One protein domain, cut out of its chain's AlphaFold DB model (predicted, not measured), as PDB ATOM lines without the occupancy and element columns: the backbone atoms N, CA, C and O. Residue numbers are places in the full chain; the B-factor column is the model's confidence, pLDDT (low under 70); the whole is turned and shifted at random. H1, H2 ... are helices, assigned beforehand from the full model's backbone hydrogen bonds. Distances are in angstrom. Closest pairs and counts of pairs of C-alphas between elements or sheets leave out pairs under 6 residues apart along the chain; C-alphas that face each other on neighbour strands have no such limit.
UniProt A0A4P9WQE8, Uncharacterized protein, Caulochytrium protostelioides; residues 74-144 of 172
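This is residues 74 to 144 of the 172 residues of an uncharacterized protein of Caulochytrium protostelioides (UniProt A0A4P9WQE8). Three helices stand side by side in an up-and-down bundle, each running against the one before it, with H2 joining H1 and H3. The last stretch, residues 127 to 144, has no named element and loops beyond the end of the bundle where H1 and H3 finish. The printed part has 71 residues with H1, H2 and H3 in that order, all helix, compact with a radius of gyration of the C-alphas of 12.2 A, a rod spanning 38 by 19 by 17 A.

Start with H1, residues 75 to 92, which touches H2, residues 96 to 110, in a hairpin; their closest C-alphas, Gly 87 and Ala 99, are 4.1 A apart, at a shallow tilt of 16 degrees, opposite ways. H2 touches H3, residues 113 to 126, in a second hairpin; look at Phe 103 and Ser 115, their closest C-alphas, 4.9 A apart, at a shallow tilt of 18 degrees, opposite ways. H1 and H3 are close but not clearly touching, their closest C-alphas, Phe 84 and Ser 115, 6.5 A apart. In H1, H2 and H3 every O i to N i+4 pair is within hydrogen-bond range.

Find C-alpha 75 at (72.004, 18.456, -34.082); from there H1 runs 26.0 A to C-alpha 92. H2 measures 20.9 A, and H3 20.3 A, ending at C-alpha 126, (63.196, 30.297, -5.798).

The C-alphas of Ser 74 and Pro 131 are the two farthest apart, 38.9 A. The printed part has no cut, and both links are tight. Residues 131 to 136 and 144 have pLDDT under 70.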
ATOM      1  N   SER A  74      76.750  17.598 -33.297       92.12
ATOM      2  CA  SER A  74      75.481  16.934 -33.612       92.12
ATOM      3  C   SER A  74      74.315  17.921 -33.510       92.12
ATOM      4  O   SER A  74      74.411  18.940 -32.825       92.12
ATOM      5  N   HIS A  75      73.198  17.618 -34.176       93.69
ATOM      6  CA  HIS A  75      72.004  18.456 -34.082       93.69
ATOM      7  C   HIS A  75      71.514  18.571 -32.631       93.69
ATOM      8  O   HIS A  75      71.283  19.674 -32.155       93.69
ATOM      9  N   GLU A  76      71.474  17.458 -31.894       92.81
ATOM     10  CA  GLU A  76      71.122  17.442 -30.466       92.81
ATOM     11  C   GLU A  76      72.035  18.342 -29.632       92.81
ATOM     12  O   GLU A  76      71.555  19.072 -28.767       92.81
ATOM     13  N   ARG A  77      73.348  18.342 -29.909       91.94
ATOM     14  CA  ARG A  77      74.299  19.196 -29.193       91.94
ATOM     15  C   ARG A  77      74.086  20.669 -29.511       91.94
ATOM     16  O   ARG A  77      74.107  21.469 -28.588       91.94
ATOM     17  N   GLN A  78      73.847  21.025 -30.771       93.75
ATOM     18  CA  GLN A  78      73.538  22.407 -31.154       93.75
ATOM     19  C   GLN A  78      72.247  22.894 -30.487       93.75
ATOM     20  O   GLN A  78      72.243  23.947 -29.856       93.75
ATOM     21  N   THR A  79      71.182  22.093 -30.547       95.56
ATOM     22  CA  THR A  79      69.899  22.419 -29.914       95.56
ATOM     23  C   THR A  79      70.038  22.532 -28.396       95.56
ATOM     24  O   THR A  79      69.500  23.459 -27.803       95.56
ATOM     25  N   SER A  80      70.818  21.652 -27.762       95.25
ATOM     26  CA  SER A  80      71.104  21.722 -26.324       95.25
ATOM     27  C   SER A  80      71.802  23.026 -25.927       95.25
ATOM     28  O   SER A  80      71.403  23.660 -24.952       95.25
ATOM     29  N   LEU A  81      72.781  23.486 -26.717       94.69
ATOM     30  CA  LEU A  81      73.455  24.769 -26.485       94.69
ATOM     31  C   LEU A  81      72.492  25.955 -26.620       94.69
ATOM     32  O   LEU A  81      72.522  26.845 -25.776       94.69
ATOM     33  N   MET A  82      71.604  25.937 -27.618       96.06
ATOM     34  CA  MET A  82      70.577  26.974 -27.778       96.06
ATOM     35  C   MET A  82      69.593  26.988 -26.601       96.06
ATOM     36  O   MET A  82      69.260  28.049 -26.081       96.06
ATOM     37  N   CYS A  83      69.140  25.815 -26.145       96.94
ATOM     38  CA  CYS A  83      68.297  25.709 -24.954       96.94
ATOM     39  C   CYS A  83      69.014  26.241 -23.708       96.94
ATOM     40  O   CYS A  83      68.398  26.931 -22.900       96.94
ATOM     41  N   PHE A  84      70.309  25.956 -23.556       96.38
ATOM     42  CA  PHE A  84      71.100  26.493 -22.455       96.38
ATOM     43  C   PHE A  84      71.187  28.024 -22.508       96.38
ATOM     44  O   PHE A  84      70.937  28.677 -21.500       96.38
ATOM     45  N   GLU A  85      71.478  28.599 -23.674       96.25
ATOM     46  CA  GLU A  85      71.574  30.050 -23.869       96.25
ATOM     47  C   GLU A  85      70.248  30.765 -23.553       96.25
ATOM     48  O   GLU A  85      70.231  31.755 -22.819       96.25
ATOM     49  N   LEU A  86      69.120  30.210 -24.010       97.06
ATOM     50  CA  LEU A  86      67.789  30.700 -23.641       97.06
ATOM     51  C   LEU A  86      67.557  30.611 -22.127       97.06
ATOM     52  O   LEU A  86      67.072  31.561 -21.516       97.06
ATOM     53  N   GLY A  87      67.942  29.493 -21.507       97.00
ATOM     54  CA  GLY A  87      67.864  29.325 -20.059       97.00
ATOM     55  C   GLY A  87      68.688  30.363 -19.300       97.00
ATOM     56  O   GLY A  87      68.210  30.908 -18.306       97.00
ATOM     57  N   LEU A  88      69.886  30.690 -19.789       95.06
ATOM     58  CA  LEU A  88      70.764  31.696 -19.195       95.06
ATOM     59  C   LEU A  88      70.168  33.108 -19.301       95.06
ATOM     60  O   LEU A  88      70.236  33.876 -18.340       95.06
ATOM     61  N   SER A  89      69.531  33.434 -20.429       95.06
ATOM     62  CA  SER A  89      68.816  34.704 -20.615       95.06
ATOM     63  C   SER A  89      67.637  34.851 -19.646       95.06
ATOM     64  O   SER A  89      67.488  35.889 -18.994       95.06
ATOM     65  N   GLU A  90      66.811  33.810 -19.509       95.88
ATOM     66  CA  GLU A  90      65.690  33.795 -18.556       95.88
ATOM     67  C   GLU A  90      66.185  33.859 -17.105       95.88
ATOM     68  O   GLU A  90      65.620  34.584 -16.289       95.88
ATOM     69  N   TYR A  91      67.277  33.152 -16.794       93.56
ATOM     70  CA  TYR A  91      67.920  33.184 -15.482       93.56
ATOM     71  C   TYR A  91      68.334  34.607 -15.103       93.56
ATOM     72  O   TYR A  91      67.980  35.059 -14.018       93.56
ATOM     73  N   ARG A  92      69.010  35.334 -16.002       90.88
ATOM     74  CA  ARG A  92      69.423  36.734 -15.784       90.88
ATOM     75  C   ARG A  92      68.248  37.699 -15.682       90.88
ATOM     76  O   ARG A  92      68.353  38.714 -15.011       90.88
ATOM     77  N   SER A  93      67.126  37.354 -16.305       91.06
ATOM     78  CA  SER A  93      65.868  38.101 -16.200       91.06
ATOM     79  C   SER A  93      65.052  37.722 -14.957       91.06
ATOM     80  O   SER A  93      63.887  38.096 -14.856       91.06
ATOM     81  N   GLN A  94      65.632  36.942 -14.036       89.75
ATOM     82  CA  GLN A  94      64.991  36.422 -12.820       89.75
ATOM     83  C   GLN A  94      63.758  35.538 -13.075       89.75
ATOM     84  O   GLN A  94      63.018  35.182 -12.159       89.75
ATOM     85  N   ASN A  95      63.556  35.089 -14.313       93.06
ATOM     86  CA  ASN A  95      62.484  34.174 -14.675       93.06
ATOM     87  C   ASN A  95      62.933  32.720 -14.465       93.06
ATOM     88  O   ASN A  95      63.045  31.918 -15.398       93.06
ATOM     89  N   TRP A  96      63.222  32.364 -13.212       93.25
ATOM     90  CA  TRP A  96      63.836  31.077 -12.865       93.25
ATOM     91  C   TRP A  96      62.983  29.868 -13.266       93.25
ATOM     92  O   TRP A  96      63.522  28.810 -13.587       93.25
ATOM     93  N   GLY A  97      61.655  30.013 -13.303       95.25
ATOM     94  CA  GLY A  97      60.751  28.969 -13.792       95.25
ATOM     95  C   GLY A  97      60.977  28.645 -15.273       95.25
ATOM     96  O   GLY A  97      61.135  27.473 -15.630       95.25
ATOM     97  N   ALA A  98      61.047  29.673 -16.126       96.75
ATOM     98  CA  ALA A  98      61.345  29.505 -17.549       96.75
ATOM     99  C   ALA A  98      62.794  29.059 -17.781       96.75
ATOM    100  O   ALA A  98      63.042  28.183 -18.614       96.75
ATOM    101  N   ALA A  99      63.738  29.578 -16.992       97.00
ATOM    102  CA  ALA A  99      65.132  29.153 -17.025       97.00
ATOM    103  C   ALA A  99      65.261  27.639 -16.780       97.00
ATOM    104  O   ALA A  99      65.826  26.918 -17.601       97.00
ATOM    105  N   ILE A 100      64.640  27.125 -15.708       97.25
ATOM    106  CA  ILE A 100      64.614  25.686 -15.390       97.25
ATOM    107  C   ILE A 100      64.014  24.870 -16.538       97.25
ATOM    108  O   ILE A 100      64.511  23.780 -16.832       97.25
ATOM    109  N   ALA A 101      62.941  25.348 -17.174       98.00
ATOM    110  CA  ALA A 101      62.318  24.642 -18.290       98.00
ATOM    111  C   ALA A 101      63.290  24.491 -19.473       98.00
ATOM    112  O   ALA A 101      63.464  23.379 -19.976       98.00
ATOM    113  N   ASN A 102      63.974  25.574 -19.848       98.12
ATOM    114  CA  ASN A 102      64.984  25.584 -20.906       98.12
ATOM    115  C   ASN A 102      66.188  24.687 -20.573       98.12
ATOM    116  O   ASN A 102      66.570  23.836 -21.379       98.12
ATOM    117  N   PHE A 103      66.730  24.773 -19.355       96.69
ATOM    118  CA  PHE A 103      67.833  23.904 -18.927       96.69
ATOM    119  C   PHE A 103      67.441  22.422 -18.914       96.69
ATOM    120  O   PHE A 103      68.235  21.563 -19.296       96.69
ATOM    121  N   LYS A 104      66.198  22.086 -18.544       97.06
ATOM    122  CA  LYS A 104      65.703  20.701 -18.628       97.06
ATOM    123  C   LYS A 104      65.672  20.182 -20.065       97.06
ATOM    124  O   LYS A 104      65.948  19.001 -20.259       97.06
ATOM    125  N   GLN A 105      65.371  21.027 -21.055       97.19
ATOM    126  CA  GLN A 105      65.446  20.629 -22.467       97.19
ATOM    127  C   GLN A 105      66.889  20.295 -22.872       97.19
ATOM    128  O   GLN A 105      67.138  19.230 -23.436       97.19
ATOM    129  N   ALA A 106      67.859  21.134 -22.500       95.19
ATOM    130  CA  ALA A 106      69.279  20.865 -22.745       95.19
ATOM    131  C   ALA A 106      69.757  19.556 -22.076       95.19
ATOM    132  O   ALA A 106      70.446  18.732 -22.690       95.19
ATOM    133  N   VAL A 107      69.318  19.301 -20.838       94.12
ATOM    134  CA  VAL A 107      69.564  18.039 -20.122       94.12
ATOM    135  C   VAL A 107      68.969  16.835 -20.856       94.12
ATOM    136  O   VAL A 107      69.636  15.807 -20.983       94.12
ATOM    137  N   GLN A 108      67.734  16.929 -21.344       95.50
ATOM    138  CA  GLN A 108      67.086  15.828 -22.064       95.50
ATOM    139  C   GLN A 108      67.834  15.458 -23.348       95.50
ATOM    140  O   GLN A 108      67.926  14.278 -23.672       95.50
ATOM    141  N   LEU A 109      68.404  16.449 -24.035       93.94
ATOM    142  CA  LEU A 109      69.119  16.251 -25.294       93.94
ATOM    143  C   LEU A 109      70.520  15.665 -25.103       93.94
ATOM    144  O   LEU A 109      70.920  14.785 -25.857       93.94
ATOM    145  N   THR A 110      71.293  16.162 -24.132       91.00
ATOM    146  CA  THR A 110      72.722  15.799 -24.033       91.00
ATOM    147  C   THR A 110      73.220  15.474 -22.632       91.00
ATOM    148  O   THR A 110      74.430  15.367 -22.449       91.00
ATOM    149  N   GLN A 111      72.331  15.357 -21.641       88.38
ATOM    150  CA  GLN A 111      72.700  15.189 -20.228       88.38
ATOM    151  C   GLN A 111      73.697  16.265 -19.767       88.38
ATOM    152  O   GLN A 111      74.684  15.976 -19.096       88.38
ATOM    153  N   ASP A 112      73.463  17.509 -20.195       86.00
ATOM    154  CA  ASP A 112      74.404  18.608 -20.007       86.00
ATOM    155  C   ASP A 112      74.649  18.920 -18.513       86.00
ATOM    156  O   ASP A 112      73.723  19.364 -17.829       86.00
ATOM    157  N   PRO A 113      75.879  18.729 -17.992       83.12
ATOM    158  CA  PRO A 113      76.180  18.930 -16.576       83.12
ATOM    159  C   PRO A 113      75.972  20.373 -16.108       83.12
ATOM    160  O   PRO A 113      75.513  20.596 -14.989       83.12
ATOM    161  N   VAL A 114      76.254  21.354 -16.968       87.25
ATOM    162  CA  VAL A 114      76.116  22.773 -16.617       87.25
ATOM    163  C   VAL A 114      74.639  23.147 -16.493       87.25
ATOM    164  O   VAL A 114      74.247  23.822 -15.544       87.25
ATOM    165  N   SER A 115      73.789  22.628 -17.382       90.88
ATOM    166  CA  SER A 115      72.336  22.771 -17.254       90.88
ATOM    167  C   SER A 115      71.800  22.195 -15.938       90.88
ATOM    168  O   SER A 115      70.949  22.821 -15.310       90.88
ATOM    169  N   TYR A 116      72.300  21.040 -15.475       86.44
ATOM    170  CA  TYR A 116      71.920  20.496 -14.161       86.44
ATOM    171  C   TYR A 116      72.258  21.458 -13.022       86.44
ATOM    172  O   TYR A 116      71.405  21.745 -12.183       86.44
ATOM    173  N   TYR A 117      73.477  21.995 -13.033       86.69
ATOM    174  CA  TYR A 117      73.920  22.955 -12.031       86.69
ATOM    175  C   TYR A 117      73.019  24.201 -11.991       86.69
ATOM    176  O   TYR A 117      72.572  24.619 -10.920       86.69
ATOM    177  N   PHE A 118      72.681  24.761 -13.154       90.50
ATOM    178  CA  PHE A 118      71.803  25.927 -13.223       90.50
ATOM    179  C   PHE A 118      70.361  25.630 -12.798       90.50
ATOM    180  O   PHE A 118      69.723  26.503 -12.211       90.50
ATOM    181  N   ILE A 119      69.847  24.415 -13.017       89.88
ATOM    182  CA  ILE A 119      68.539  24.003 -12.479       89.88
ATOM    183  C   ILE A 119      68.551  24.062 -10.950       89.88
ATOM    184  O   ILE A 119      67.626  24.617 -10.350       89.88
ATOM    185  N   ASP A 120      69.584  23.509 -10.318       85.75
ATOM    186  CA  ASP A 120      69.682  23.477  -8.858       85.75
ATOM    187  C   ASP A 120      69.920  24.872  -8.274       85.75
ATOM    188  O   ASP A 120      69.310  25.229  -7.263       85.75
ATOM    189  N   ARG A 121      70.705  25.713  -8.957       87.56
ATOM    190  CA  ARG A 121      70.848  27.129  -8.605       87.56
ATOM    191  C   ARG A 121      69.519  27.882  -8.693       87.56
ATOM    192  O   ARG A 121      69.157  28.577  -7.750       87.56
ATOM    193  N   CYS A 122      68.773  27.734  -9.789       90.44
ATOM    194  CA  CYS A 122      67.465  28.377  -9.953       90.44
ATOM    195  C   CYS A 122      66.483  27.948  -8.855       90.44
ATOM    196  O   CYS A 122      65.753  28.777  -8.322       90.44
ATOM    197  N   ARG A 123      66.483  26.665  -8.473       89.62
ATOM    198  CA  ARG A 123      65.679  26.170  -7.342       89.62
ATOM    199  C   ARG A 123      66.077  26.833  -6.031       89.62
ATOM    200  O   ARG A 123      65.203  27.281  -5.302       89.62
ATOM    201  N   ALA A 124      67.375  26.942  -5.760       84.75
ATOM    202  CA  ALA A 124      67.866  27.604  -4.559       84.75
ATOM    203  C   ALA A 124      67.462  29.089  -4.493       84.75
ATOM    204  O   ALA A 124      67.135  29.581  -3.415       84.75
ATOM    205  N   LEU A 125      67.439  29.781  -5.637       86.44
ATOM    206  CA  LEU A 125      66.955  31.163  -5.747       86.44
ATOM    207  C   LEU A 125      65.451  31.265  -5.475       86.44
ATOM    208  O   LEU A 125      65.039  32.084  -4.661       86.44
ATOM    209  N   ILE A 126      64.644  30.377  -6.063       86.94
ATOM    210  CA  ILE A 126      63.196  30.297  -5.798       86.94
ATOM    211  C   ILE A 126      62.912  30.016  -4.311       86.94
ATOM    212  O   ILE A 126      61.959  30.545  -3.748       86.94
ATOM    213  N   GLU A 127      63.739  29.190  -3.669       86.00
ATOM    214  CA  GLU A 127      63.658  28.868  -2.238       86.00
ATOM    215  C   GLU A 127      64.171  30.002  -1.329       86.00
ATOM    216  O   GLU A 127      64.127  29.866  -0.107       86.00
ATOM    217  N   GLY A 128      64.671  31.105  -1.897       82.00
ATOM    218  CA  GLY A 128      65.174  32.254  -1.143       82.00
ATOM    219  C   GLY A 128      66.505  32.004  -0.431       82.00
ATOM    220  O   GLY A 128      66.844  32.727   0.502       82.00
ATOM    221  N   ARG A 129      67.282  30.992  -0.848       79.00
ATOM    222  CA  ARG A 129      68.584  30.666  -0.233       79.00
ATOM    223  C   ARG A 129      69.684  31.687  -0.538       79.00
ATOM    224  O   ARG A 129      70.724  31.659   0.110       79.00
ATOM    225  N   PHE A 130      69.457  32.579  -1.502       77.62
ATOM    226  CA  PHE A 130      70.406  33.616  -1.916       77.62
ATOM    227  C   PHE A 130      69.699  34.973  -2.057       77.62
ATOM    228  O   PHE A 130      69.488  35.430  -3.178       77.62
ATOM    229  N   PRO A 131      69.319  35.623  -0.942       68.50
ATOM    230  CA  PRO A 131      68.502  36.839  -0.965       68.50
ATOM    231  C   PRO A 131      69.149  38.002  -1.738       68.50
ATOM    232  O   PRO A 131      68.452  38.767  -2.396       68.50
ATOM    233  N   GLU A 132      70.481  38.099  -1.734       67.00
ATOM    234  CA  GLU A 132      71.236  39.122  -2.481       67.00
ATOM    235  C   GLU A 132      71.166  38.947  -4.010       67.00
ATOM    236  O   GLU A 132      71.416  39.887  -4.760       67.00
ATOM    237  N   ALA A 133      70.828  37.743  -4.480       65.19
ATOM    238  CA  ALA A 133      70.668  37.412  -5.897       65.19
ATOM    239  C   ALA A 133      69.189  37.376  -6.334       65.19
ATOM    240  O   ALA A 133      68.879  36.922  -7.435       65.19
ATOM    241  N   THR A 134      68.281  37.832  -5.466       63.97
ATOM    242  CA  THR A 134      66.830  37.913  -5.712       63.97
ATOM    243  C   THR A 134      66.264  39.313  -5.451       63.97
ATOM    244  O   THR A 134      65.049  39.468  -5.376       63.97
ATOM    245  N   ASP A 135      67.125  40.315  -5.248       68.75
ATOM    246  CA  ASP A 135      66.711  41.718  -5.152       68.75
ATOM    247  C   ASP A 135      66.400  42.274  -6.557       68.75
ATOM    248  O   ASP A 135      66.979  41.841  -7.563       68.75
ATOM    249  N   ASP A 136      65.535  43.284  -6.632       69.19
ATOM    250  CA  ASP A 136      65.179  43.996  -7.867       69.19
ATOM    251  C   ASP A 136      66.403  44.683  -8.509       69.19
ATOM    252  O   ASP A 136      66.372  45.091  -9.671       69.19
ATOM    253  N   THR A 137      67.506  44.802  -7.763       72.56
ATOM    254  CA  THR A 137      68.788  45.344  -8.225       72.56
ATOM    255  C   THR A 137      69.777  44.282  -8.703       72.56
ATOM    256  O   THR A 137      70.921  44.629  -9.009       72.56
ATOM    257  N   TRP A 138      69.405  42.999  -8.731       80.12
ATOM    258  CA  TRP A 138      70.323  41.963  -9.193       80.12
ATOM    259  C   TRP A 138      70.606  42.120 -10.691       80.12
ATOM    260  O   TRP A 138      69.713  42.099 -11.536       80.12
ATOM    261  N   ASP A 139      71.885  42.265 -11.016       79.00
ATOM    262  CA  ASP A 139      72.412  42.566 -12.351       79.00
ATOM    263  C   ASP A 139      72.791  41.308 -13.154       79.00
ATOM    264  O   ASP A 139      73.504  41.386 -14.153       79.00
ATOM    265  N   GLY A 140      72.342  40.130 -12.711       80.81
ATOM    266  CA  GLY A 140      72.666  38.856 -13.350       80.81
ATOM    267  C   GLY A 140      74.069  38.326 -13.028       80.81
ATOM    268  O   GLY A 140      74.451  37.284 -13.567       80.81
ATOM    269  N   VAL A 141      74.829  39.003 -12.158       82.00
ATOM    270  CA  VAL A 141      76.179  38.593 -11.751       82.00
ATOM    271  C   VAL A 141      76.112  37.722 -10.506       82.00
ATOM    272  O   VAL A 141      75.523  38.079  -9.481       82.00
ATOM    273  N   TRP A 142      76.744  36.555 -10.576       81.31
ATOM    274  CA  TRP A 142      76.835  35.639  -9.456       81.31
ATOM    275  C   TRP A 142      77.953  36.069  -8.499       81.31
ATOM    276  O   TRP A 142      79.143  35.955  -8.803       81.31
ATOM    277  N   ARG A 143      77.557  36.574  -7.326       76.94
ATOM    278  CA  ARG A 143      78.466  37.078  -6.276       76.94
ATOM    279  C   ARG A 143      78.630  36.145  -5.080       76.94
ATOM    280  O   ARG A 143      79.465  36.408  -4.228       76.94
ATOM    281  N   ALA A 144      77.872  35.050  -5.021       58.16
ATOM    282  CA  ALA A 144      77.709  34.216  -3.823       58.16
ATOM    283  C   ALA A 144      78.930  33.347  -3.444       58.16
ATOM    284  O   ALA A 144      78.789  32.318  -2.786       58.16
TER     285      ALA A 144